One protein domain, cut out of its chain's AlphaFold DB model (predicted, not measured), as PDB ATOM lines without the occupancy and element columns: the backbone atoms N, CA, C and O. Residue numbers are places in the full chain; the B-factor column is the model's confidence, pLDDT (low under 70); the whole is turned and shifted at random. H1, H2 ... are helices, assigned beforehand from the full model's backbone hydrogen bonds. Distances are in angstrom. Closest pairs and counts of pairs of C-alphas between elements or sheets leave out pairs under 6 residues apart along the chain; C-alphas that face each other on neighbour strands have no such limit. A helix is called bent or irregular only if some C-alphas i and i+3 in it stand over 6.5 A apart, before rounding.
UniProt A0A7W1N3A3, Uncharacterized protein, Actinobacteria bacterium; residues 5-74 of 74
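AT A GLANCE: This is residues 5 to 74 of the 74 residues of an uncharacterized protein of Actinobacteria bacterium (UniProt A0A7W1N3A3). A small head of helices sits at the end of a long, loose arm. The head is the helical hairpin of H4 and H5 with short H3 packed on H4, while the arm runs from H1 at its far end through residues 9 to 23, which hold no named element, to H2, which touches no other helix. Residues 9 to 15 stick out free. The printed part has 70 residues with five named helices, in the order H1, H2, H3, H4, H5, and no named strand; its class is all helix. The whole is loose, with a radius of gyration of the C-alphas of 15.6 A, and elongated, spanning 43 by 25 by 24 A.

HOW THE PARTS SIT: H1, residues 5 to 8, touches no helix. H2, residues 24 to 32, is apart from H1. H2 and H3, residues 35 to 38, are only just apart, their closest C-alphas being 8.0 A from each other. H3 touches H4, residues 42 to 59, the closest C-alphas being those of Met 38 and Ala 48 at 4.5 A; H4 touches H3 with residues 47 to 52 alone. H4 has a kink of 33 degrees near residue 49. H4 and H5, residues 64 to 73, form a helical hairpin: they touch, with a shallow tilt of 21 degrees, opposite ways. Their closest C-alphas are those of Ala 49 and Ile 70, 6.8 A apart, and H4 touches H5 with residues 46 to 53 alone. H3 and H5 are apart. In H5 every O i to N i+4 pair is within hydrogen-bond range, against 3 of 5 in H2 and 12 of 14 in H4. H1 and H3 are too short for such a pair; of the single O i to N i+3 pair in each, that of H3 is within range and that of H1 is not.

IN THESE COORDINATES: H1 begins at C-alpha 5, at (33.066, -31.070, -37.971); it is neither bent nor irregular, but only just: C-alphas 5 and 8 are 6.2 A apart. H2 measures 13.2 A from first to last C-alpha and is irregular, with C-alphas 28 and 31 at 9.5 A. H3 measures 4.8 A. H4, the longest helix, runs 24.9 A from C-alpha 42 at (26.555, -4.302, -35.062) to C-alpha 59; it is irregular, with C-alphas 43 and 46 at 8.4 A. H5 measures 14.5 A and ends at C-alpha 73, at (36.108, 2.881, -42.997).

THE WHOLE: The two C-alphas farthest apart are those of Ala 12 and Gln 72, at 44.3 A. The printed part has no cut, and residue 74 is the chain's last. The link from H1 to H2, 15 residues, is long; those from H2 to H3, H3 to H4 and H4 to H5 are tight. The mean pLDDT of the printed part is 81.6, and residues 5 to 23 are under 70.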
ATOM      1  N   ALA A   5      32.941 -29.660 -38.346       57.66
ATOM      2  CA  ALA A   5      33.066 -31.070 -37.971       57.66
ATOM      3  C   ALA A   5      34.500 -31.512 -37.599       57.66
ATOM      4  O   ALA A   5      34.677 -32.479 -36.866       57.66
ATOM      5  N   GLY A   6      35.532 -30.812 -38.080       55.69
ATOM      6  CA  GLY A   6      36.940 -31.129 -37.817       55.69
ATOM      7  C   GLY A   6      37.446 -30.660 -36.450       55.69
ATOM      8  O   GLY A   6      38.514 -31.086 -36.027       55.69
ATOM      9  N   LEU A   7      36.683 -29.821 -35.741       59.34
ATOM     10  CA  LEU A   7      37.045 -29.310 -34.412       59.34
ATOM     11  C   LEU A   7      36.799 -30.326 -33.281       59.34
ATOM     12  O   LEU A   7      37.136 -30.051 -32.134       59.34
ATOM     13  N   HIS A   8      36.212 -31.490 -33.582       56.47
ATOM     14  CA  HIS A   8      35.788 -32.467 -32.572       56.47
ATOM     15  C   HIS A   8      36.824 -33.565 -32.267       56.47
ATOM     16  O   HIS A   8      36.590 -34.411 -31.408       56.47
ATOM     17  N   ALA A   9      37.967 -33.583 -32.955       48.94
ATOM     18  CA  ALA A   9      38.957 -34.644 -32.805       48.94
ATOM     19  C   ALA A   9      40.259 -34.128 -32.179       48.94
ATOM     20  O   ALA A   9      41.183 -33.741 -32.887       48.94
ATOM     21  N   GLY A  10      40.351 -34.221 -30.849       46.72
ATOM     22  CA  GLY A  10      41.626 -34.547 -30.207       46.72
ATOM     23  C   GLY A  10      42.053 -33.675 -29.029       46.72
ATOM     24  O   GLY A  10      42.477 -32.543 -29.218       46.72
ATOM     25  N   GLY A  11      42.100 -34.300 -27.850       43.84
ATOM     26  CA  GLY A  11      43.187 -34.080 -26.892       43.84
ATOM     27  C   GLY A  11      42.785 -33.440 -25.569       43.84
ATOM     28  O   GLY A  11      42.496 -32.255 -25.492       43.84
ATOM     29  N   ALA A  12      42.818 -34.240 -24.504       51.56
ATOM     30  CA  ALA A  12      42.635 -33.807 -23.130       51.56
ATOM     31  C   ALA A  12      43.817 -32.947 -22.644       51.56
ATOM     32  O   ALA A  12      44.802 -33.479 -22.146       51.56
ATOM     33  N   ASP A  13      43.685 -31.627 -22.760       48.16
ATOM     34  CA  ASP A  13      44.172 -30.678 -21.755       48.16
ATOM     35  C   ASP A  13      43.308 -29.409 -21.824       48.16
ATOM     36  O   ASP A  13      43.443 -28.618 -22.750       48.16
ATOM     37  N   HIS A  14      42.323 -29.292 -20.921       53.81
ATOM     38  CA  HIS A  14      41.403 -28.149 -20.765       53.81
ATOM     39  C   HIS A  14      41.028 -27.404 -22.061       53.81
ATOM     40  O   HIS A  14      41.023 -26.170 -22.106       53.81
ATOM     41  N   GLN A  15      40.698 -28.146 -23.123       60.59
ATOM     42  CA  GLN A  15      40.246 -27.548 -24.367       60.59
ATOM     43  C   GLN A  15      38.877 -26.938 -24.106       60.59
ATOM     44  O   GLN A  15      37.870 -27.636 -23.997       60.59
ATOM     45  N   GLN A  16      38.880 -25.622 -23.910       58.28
ATOM     46  CA  GLN A  16      37.684 -24.842 -23.681       58.28
ATOM     47  C   GLN A  16      36.704 -25.127 -24.819       58.28
ATOM     48  O   GLN A  16      37.065 -24.996 -25.990       58.28
ATOM     49  N   ASP A  17      35.498 -25.571 -24.468       64.06
ATOM     50  CA  ASP A  17      34.451 -25.837 -25.444       64.06
ATOM     51  C   ASP A  17      34.229 -24.571 -26.281       64.06
ATOM     52  O   ASP A  17      33.925 -23.499 -25.756       64.06
ATOM     53  N   VAL A  18      34.432 -24.706 -27.591       60.94
ATOM     54  CA  VAL A  18      34.355 -23.616 -28.572       60.94
ATOM     55  C   VAL A  18      32.941 -23.020 -28.629       60.94
ATOM     56  O   VAL A  18      32.768 -21.887 -29.071       60.94
ATOM     57  N   PHE A  19      31.937 -23.761 -28.149       62.75
ATOM     58  CA  PHE A  19      30.541 -23.340 -28.064       62.75
ATOM     59  C   PHE A  19      30.078 -23.029 -26.636       62.75
ATOM     60  O   PHE A  19      28.916 -22.659 -26.448       62.75
ATOM     61  N   ALA A  20      30.948 -23.143 -25.627       68.31
ATOM     62  CA  ALA A  20      30.587 -22.727 -24.280       68.31
ATOM     63  C   ALA A  20      30.311 -21.219 -24.267       68.31
ATOM     64  O   ALA A  20      31.182 -20.403 -24.553       68.31
ATOM     65  N   VAL A  21      29.095 -20.854 -23.854       61.28
ATOM     66  CA  VAL A  21      28.607 -19.464 -23.718       61.28
ATOM     67  C   VAL A  21      29.317 -18.709 -22.577       61.28
ATOM     68  O   VAL A  21      29.011 -17.561 -22.263       61.28
ATOM     69  N   GLU A  22      30.283 -19.342 -21.917       65.44
ATOM     70  CA  GLU A  22      31.041 -18.719 -20.847       65.44
ATOM     71  C   GLU A  22      32.009 -17.658 -21.383       65.44
ATOM     72  O   GLU A  22      32.561 -17.775 -22.475       65.44
ATOM     73  N   ARG A  23      32.247 -16.624 -20.567       69.19
ATOM     74  CA  ARG A  23      33.121 -15.463 -20.822       69.19
ATOM     75  C   ARG A  23      34.604 -15.867 -20.855       69.19
ATOM     76  O   ARG A  23      35.391 -15.551 -19.963       69.19
ATOM     77  N   GLY A  24      34.961 -16.706 -21.826       76.31
ATOM     78  CA  GLY A  24      36.225 -17.428 -21.876       76.31
ATOM     79  C   GLY A  24      37.430 -16.529 -22.090       76.31
ATOM     80  O   GLY A  24      38.448 -16.695 -21.418       76.31
ATOM     81  N   ALA A  25      37.278 -15.539 -22.965       73.19
ATOM     82  CA  ALA A  25      38.280 -14.508 -23.168       73.19
ATOM     83  C   ALA A  25      38.474 -13.673 -21.891       73.19
ATOM     84  O   ALA A  25      39.609 -13.464 -21.472       73.19
ATOM     85  N   GLU A  26      37.395 -13.286 -21.205       74.81
ATOM     86  CA  GLU A  26      37.478 -12.553 -19.939       74.81
ATOM     87  C   GLU A  26      38.152 -13.365 -18.826       74.81
ATOM     88  O   GLU A  26      38.869 -12.795 -18.013       74.81
ATOM     89  N   ARG A  27      37.977 -14.692 -18.777       76.31
ATOM     90  CA  ARG A  27      38.704 -15.537 -17.811       76.31
ATOM     91  C   ARG A  27      40.182 -15.679 -18.143       76.31
ATOM     92  O   ARG A  27      41.010 -15.653 -17.240       76.31
ATOM     93  N   ARG A  28      40.507 -15.863 -19.424       74.94
ATOM     94  CA  ARG A  28      41.881 -16.109 -19.877       74.94
ATOM     95  C   ARG A  28      42.742 -14.852 -19.837       74.94
ATOM     96  O   ARG A  28      43.918 -14.935 -19.501       74.94
ATOM     97  N   PHE A  29      42.166 -13.710 -20.193       73.00
ATOM     98  CA  PHE A  29      42.893 -12.451 -20.344       73.00
ATOM     99  C   PHE A  29      42.509 -11.409 -19.284       73.00
ATOM    100  O   PHE A  29      43.163 -10.373 -19.168       73.00
ATOM    101  N   GLY A  30      41.487 -11.663 -18.464       72.06
ATOM    102  CA  GLY A  30      41.044 -10.724 -17.437       72.06
ATOM    103  C   GLY A  30      40.574  -9.393 -18.027       72.06
ATOM    104  O   GLY A  30      40.114  -9.311 -19.166       72.06
ATOM    105  N   ALA A  31      40.739  -8.321 -17.253       70.56
ATOM    106  CA  ALA A  31      40.408  -6.957 -17.670       70.56
ATOM    107  C   ALA A  31      41.414  -6.339 -18.667       70.56
ATOM    108  O   ALA A  31      41.266  -5.174 -19.025       70.56
ATOM    109  N   SER A  32      42.441  -7.083 -19.107       78.00
ATOM    110  CA  SER A  32      43.470  -6.563 -20.025       78.00
ATOM    111  C   SER A  32      42.953  -6.321 -21.448       78.00
ATOM    112  O   SER A  32      43.522  -5.520 -22.191       78.00
ATOM    113  N   VAL A  33      41.847  -6.975 -21.819       84.25
ATOM    114  CA  VAL A  33      41.202  -6.812 -23.123       84.25
ATOM    115  C   VAL A  33      39.853  -6.113 -22.928       84.25
ATOM    116  O   VAL A  33      38.952  -6.688 -22.309       84.25
ATOM    117  N   PRO A  34      39.662  -4.889 -23.454       87.50
ATOM    118  CA  PRO A  34      38.427  -4.129 -23.282       87.50
ATOM    119  C   PRO A  34      37.335  -4.622 -24.249       87.50
ATOM    120  O   PRO A  34      36.877  -3.901 -25.137       87.50
ATOM    121  N   LEU A  35      36.884  -5.869 -24.072       87.06
ATOM    122  CA  LEU A  35      35.923  -6.524 -24.970       87.06
ATOM    123  C   LEU A  35      34.613  -5.739 -25.109       87.06
ATOM    124  O   LEU A  35      34.071  -5.654 -26.203       87.06
ATOM    125  N   GLY A  36      34.150  -5.073 -24.047       88.25
ATOM    126  CA  GLY A  36      32.938  -4.246 -24.099       88.25
ATOM    127  C   GLY A  36      32.989  -3.126 -25.150       88.25
ATOM    128  O   GLY A  36      31.962  -2.814 -25.747       88.25
ATOM    129  N   SER A  37      34.167  -2.552 -25.425       90.50
ATOM    130  CA  SER A  37      34.339  -1.568 -26.506       90.50
ATOM    131  C   SER A  37      34.638  -2.199 -27.866       90.50
ATOM    132  O   SER A  37      34.392  -1.562 -28.885       90.50
ATOM    133  N   MET A  38      35.158  -3.429 -27.897       91.88
ATOM    134  CA  MET A  38      35.507  -4.146 -29.133       91.88
ATOM    135  C   MET A  38      34.319  -4.892 -29.755       91.88
ATOM    136  O   MET A  38      34.308  -5.120 -30.959       91.88
ATOM    137  N   VAL A  39      33.317  -5.275 -28.960       88.62
ATOM    138  CA  VAL A  39      32.102  -5.970 -29.421       88.62
ATOM    139  C   VAL A  39      30.818  -5.345 -28.841       88.62
ATOM    140  O   VAL A  39      30.046  -6.021 -28.165       88.62
ATOM    141  N   PRO A  40      30.537  -4.053 -29.116       89.75
ATOM    142  CA  PRO A  40      29.334  -3.356 -28.643       89.75
ATOM    143  C   PRO A  40      28.040  -3.726 -29.401       89.75
ATOM    144  O   PRO A  40      26.989  -3.150 -29.124       89.75
ATOM    145  N   GLY A  41      28.107  -4.641 -30.375       86.44
ATOM    146  CA  GLY A  41      27.023  -4.952 -31.313       86.44
ATOM    147  C   GLY A  41      27.180  -4.259 -32.673       86.44
ATOM    148  O   GLY A  41      28.026  -3.379 -32.850       86.44
ATOM    149  N   TYR A  42      26.364  -4.669 -33.650       88.31
ATOM    150  CA  TYR A  42      26.555  -4.302 -35.062       88.31
ATOM    151  C   TYR A  42      26.335  -2.816 -35.376       88.31
ATOM    152  O   TYR A  42      26.980  -2.281 -36.278       88.31
ATOM    153  N   ASP A  43      25.502  -2.125 -34.597       94.06
ATOM    154  CA  ASP A  43      25.223  -0.692 -34.781       94.06
ATOM    155  C   ASP A  43      26.463   0.190 -34.572       94.06
ATOM    156  O   ASP A  43      26.513   1.340 -35.007       94.06
ATOM    157  N   ARG A  44      27.482  -0.345 -33.891       93.19
ATOM    158  CA  ARG A  44      28.676   0.385 -33.455       93.19
ATOM    159  C   ARG A  44      29.967  -0.187 -34.043       93.19
ATOM    160  O   ARG A  44      31.044   0.025 -33.492       93.19
ATOM    161  N   ASN A  45      29.882  -0.852 -35.198       93.75
ATOM    162  CA  ASN A  45      31.022  -1.497 -35.863       93.75
ATOM    163  C   ASN A  45      32.215  -0.560 -36.116       93.75
ATOM    164  O   ASN A  45      33.356  -0.974 -35.943       93.75
ATOM    165  N   ARG A  46      31.979   0.703 -36.490       95.25
ATOM    166  CA  ARG A  46      33.072   1.669 -36.711       95.25
ATOM    167  C   ARG A  46      33.839   1.978 -35.423       95.25
ATOM    168  O   ARG A  46      35.064   1.948 -35.397       95.25
ATOM    169  N   GLN A  47      33.113   2.196 -34.327       95.88
ATOM    170  CA  GLN A  47      33.698   2.446 -33.004       95.88
ATOM    171  C   GLN A  47      34.427   1.204 -32.480       95.88
ATOM    172  O   GLN A  47      35.519   1.322 -31.930       95.88
ATOM    173  N   ALA A  48      33.854   0.023 -32.715       96.06
ATOM    174  CA  ALA A  48      34.477  -1.256 -32.411       96.06
ATOM    175  C   ALA A  48      35.811  -1.429 -33.153       96.06
ATOM    176  O   ALA A  48      36.823  -1.743 -32.532       96.06
ATOM    177  N   ALA A  49      35.838  -1.156 -34.461       96.50
ATOM    178  CA  ALA A  49      37.043  -1.263 -35.278       96.50
ATOM    179  C   ALA A  49      38.161  -0.331 -34.783       96.50
ATOM    180  O   ALA A  49      39.308  -0.760 -34.664       96.50
ATOM    181  N   LEU A  50      37.826   0.912 -34.421       97.38
ATOM    182  CA  LEU A  50      38.791   1.853 -33.845       97.38
ATOM    183  C   LEU A  50      39.291   1.414 -32.462       97.38
ATOM    184  O   LEU A  50      40.479   1.545 -32.181       97.38
ATOM    185  N   ALA A  51      38.418   0.868 -31.611       96.56
ATOM    186  CA  ALA A  51      38.813   0.349 -30.301       96.56
ATOM    187  C   ALA A  51      39.765  -0.852 -30.425       96.56
ATOM    188  O   ALA A  51      40.741  -0.949 -29.682       96.56
ATOM    189  N   ILE A  52      39.507  -1.741 -31.389       95.69
ATOM    190  CA  ILE A  52      40.390  -2.870 -31.701       95.69
ATOM    191  C   ILE A  52      41.733  -2.362 -32.228       95.69
ATOM    192  O   ILE A  52      42.770  -2.791 -31.725       95.69
ATOM    193  N   LEU A  53      41.730  -1.428 -33.185       97.56
ATOM    194  CA  LEU A  53      42.960  -0.859 -33.739       97.56
ATOM    195  C   LEU A  53      43.816  -0.198 -32.653       97.56
ATOM    196  O   LEU A  53      44.996  -0.511 -32.548       97.56
ATOM    197  N   GLY A  54      43.223   0.651 -31.809       96.62
ATOM    198  CA  GLY A  54      43.958   1.326 -30.737       96.62
ATOM    199  C   GLY A  54      44.550   0.353 -29.712       96.62
ATOM    200  O   GLY A  54      45.659   0.563 -29.229       96.62
ATOM    201  N   TRP A  55      43.847  -0.742 -29.404       95.38
ATOM    202  CA  TRP A  55      44.406  -1.789 -28.549       95.38
ATOM    203  C   TRP A  55      45.550  -2.539 -29.240       95.38
ATOM    204  O   TRP A  55      46.570  -2.784 -28.602       95.38
ATOM    205  N   LEU A  56      45.424  -2.868 -30.531       94.94
ATOM    206  CA  LEU A  56      46.487  -3.536 -31.290       94.94
ATOM    207  C   LEU A  56      47.748  -2.673 -31.377       94.94
ATOM    208  O   LEU A  56      48.820  -3.171 -31.066       94.94
ATOM    209  N   GLU A  57      47.619  -1.387 -31.706       96.81
ATOM    210  CA  GLU A  57      48.752  -0.449 -31.785       96.81
ATOM    211  C   GLU A  57      49.487  -0.294 -30.441       96.81
ATOM    212  O   GLU A  57      50.678   0.001 -30.413       96.81
ATOM    213  N   ALA A  58      48.798  -0.522 -29.319       95.00
ATOM    214  CA  ALA A  58      49.407  -0.492 -27.992       95.00
ATOM    215  C   ALA A  58      50.148  -1.791 -27.611       95.00
ATOM    216  O   ALA A  58      50.962  -1.765 -26.688       95.00
ATOM    217  N   HIS A  59      49.870  -2.918 -28.276       93.38
ATOM    218  CA  HIS A  59      50.376  -4.242 -27.878       93.38
ATOM    219  C   HIS A  59      51.168  -4.969 -28.976       93.38
ATOM    220  O   HIS A  59      51.819  -5.973 -28.687       93.38
ATOM    221  N   ALA A  60      51.116  -4.495 -30.221       92.19
ATOM    222  CA  ALA A  60      51.755  -5.107 -31.376       92.19
ATOM    223  C   ALA A  60      52.127  -4.058 -32.435       92.19
ATOM    224  O   ALA A  60      51.569  -2.964 -32.479       92.19
ATOM    225  N   ASP A  61      53.054  -4.428 -33.316       96.44
ATOM    226  CA  ASP A  61      53.337  -3.649 -34.518       96.44
ATOM    227  C   ASP A  61      52.227  -3.888 -35.550       96.44
ATOM    228  O   ASP A  61      51.984  -5.025 -35.970       96.44
ATOM    229  N   VAL A  62      51.504  -2.825 -35.905       97.31
ATOM    230  CA  VAL A  62      50.373  -2.885 -36.835       97.31
ATOM    231  C   VAL A  62      50.814  -2.338 -38.178       97.31
ATOM    232  O   VAL A  62      51.293  -1.209 -38.273       97.31
ATOM    233  N   ASP A  63      50.581  -3.123 -39.231       97.88
ATOM    234  CA  ASP A  63      50.857  -2.693 -40.594       97.88
ATOM    235  C   ASP A  63      50.172  -1.336 -40.892       97.88
ATOM    236  O   ASP A  63      48.946  -1.211 -40.741       97.88
ATOM    237  N   PRO A  64      50.926  -0.313 -41.337       97.94
ATOM    238  CA  PRO A  64      50.375   1.020 -41.556       97.94
ATOM    239  C   PRO A  64      49.238   1.064 -42.584       97.94
ATOM    240  O   PRO A  64      48.350   1.912 -42.473       97.94
ATOM    241  N   SER A  65      49.233   0.163 -43.574       98.06
ATOM    242  CA  SER A  65      48.176   0.104 -44.589       98.06
ATOM    243  C   SER A  65      46.866  -0.430 -44.009       98.06
ATOM    244  O   SER A  65      45.801   0.119 -44.302       98.06
ATOM    245  N   LEU A  66      46.932  -1.418 -43.109       96.75
ATOM    246  CA  LEU A  66      45.768  -1.916 -42.378       96.75
ATOM    247  C   LEU A  66      45.190  -0.830 -41.464       96.75
ATOM    248  O   LEU A  66      43.983  -0.583 -41.471       96.75
ATOM    249  N   ALA A  67      46.056  -0.154 -40.709       98.00
ATOM    250  CA  ALA A  67      45.647   0.918 -39.811       98.00
ATOM    251  C   ALA A  67      44.988   2.080 -40.580       98.00
ATOM    252  O   ALA A  67      43.963   2.613 -40.152       98.00
ATOM    253  N   ALA A  68      45.534   2.449 -41.744       98.12
ATOM    254  CA  ALA A  68      44.940   3.450 -42.627       98.12
ATOM    255  C   ALA A  68      43.573   3.008 -43.175       98.12
ATOM    256  O   ALA A  68      42.616   3.781 -43.122       98.12
ATOM    257  N   ALA A  69      43.453   1.760 -43.637       98.06
ATOM    258  CA  ALA A  69      42.198   1.226 -44.161       98.06
ATOM    259  C   ALA A  69      41.084   1.222 -43.102       98.06
ATOM    260  O   ALA A  69      39.964   1.648 -43.379       98.06
ATOM    261  N   ILE A  70      41.393   0.810 -41.868       97.31
ATOM    262  CA  ILE A  70      40.432   0.832 -40.754       97.31
ATOM    263  C   ILE A  70      39.976   2.266 -40.461       97.31
ATOM    264  O   ILE A  70      38.778   2.509 -40.341       97.31
ATOM    265  N   ARG A  71      40.910   3.226 -40.400       97.62
ATOM    266  CA  ARG A  71      40.591   4.644 -40.165       97.62
ATOM    267  C   ARG A  71      39.747   5.266 -41.279       97.62
ATOM    268  O   ARG A  71      38.977   6.170 -40.997       97.62
ATOM    269  N   GLN A  72      39.878   4.796 -42.518       97.69
ATOM    270  CA  GLN A  72      39.073   5.272 -43.646       97.69
ATOM    271  C   GLN A  72      37.631   4.731 -43.623       97.69
ATOM    272  O   GLN A  72      36.721   5.378 -44.139       97.69
ATOM    273  N   LEU A  73      37.421   3.534 -43.069       92.50
ATOM    274  CA  LEU A  73      36.108   2.881 -42.997       92.50
ATOM    275  C   LEU A  73      35.295   3.275 -41.751       92.50
ATOM    276  O   LEU A  73      34.077   3.046 -41.718       92.50
ATOM    277  N   ALA A  74      35.970   3.810 -40.731       87.50
ATOM    278  CA  ALA A  74      35.402   4.224 -39.451       87.50
ATOM    279  C   ALA A  74      34.842   5.660 -39.469       87.50
ATOM    280  O   ALA A  74      33.876   5.909 -38.705       87.50
TER     281      ALA A  74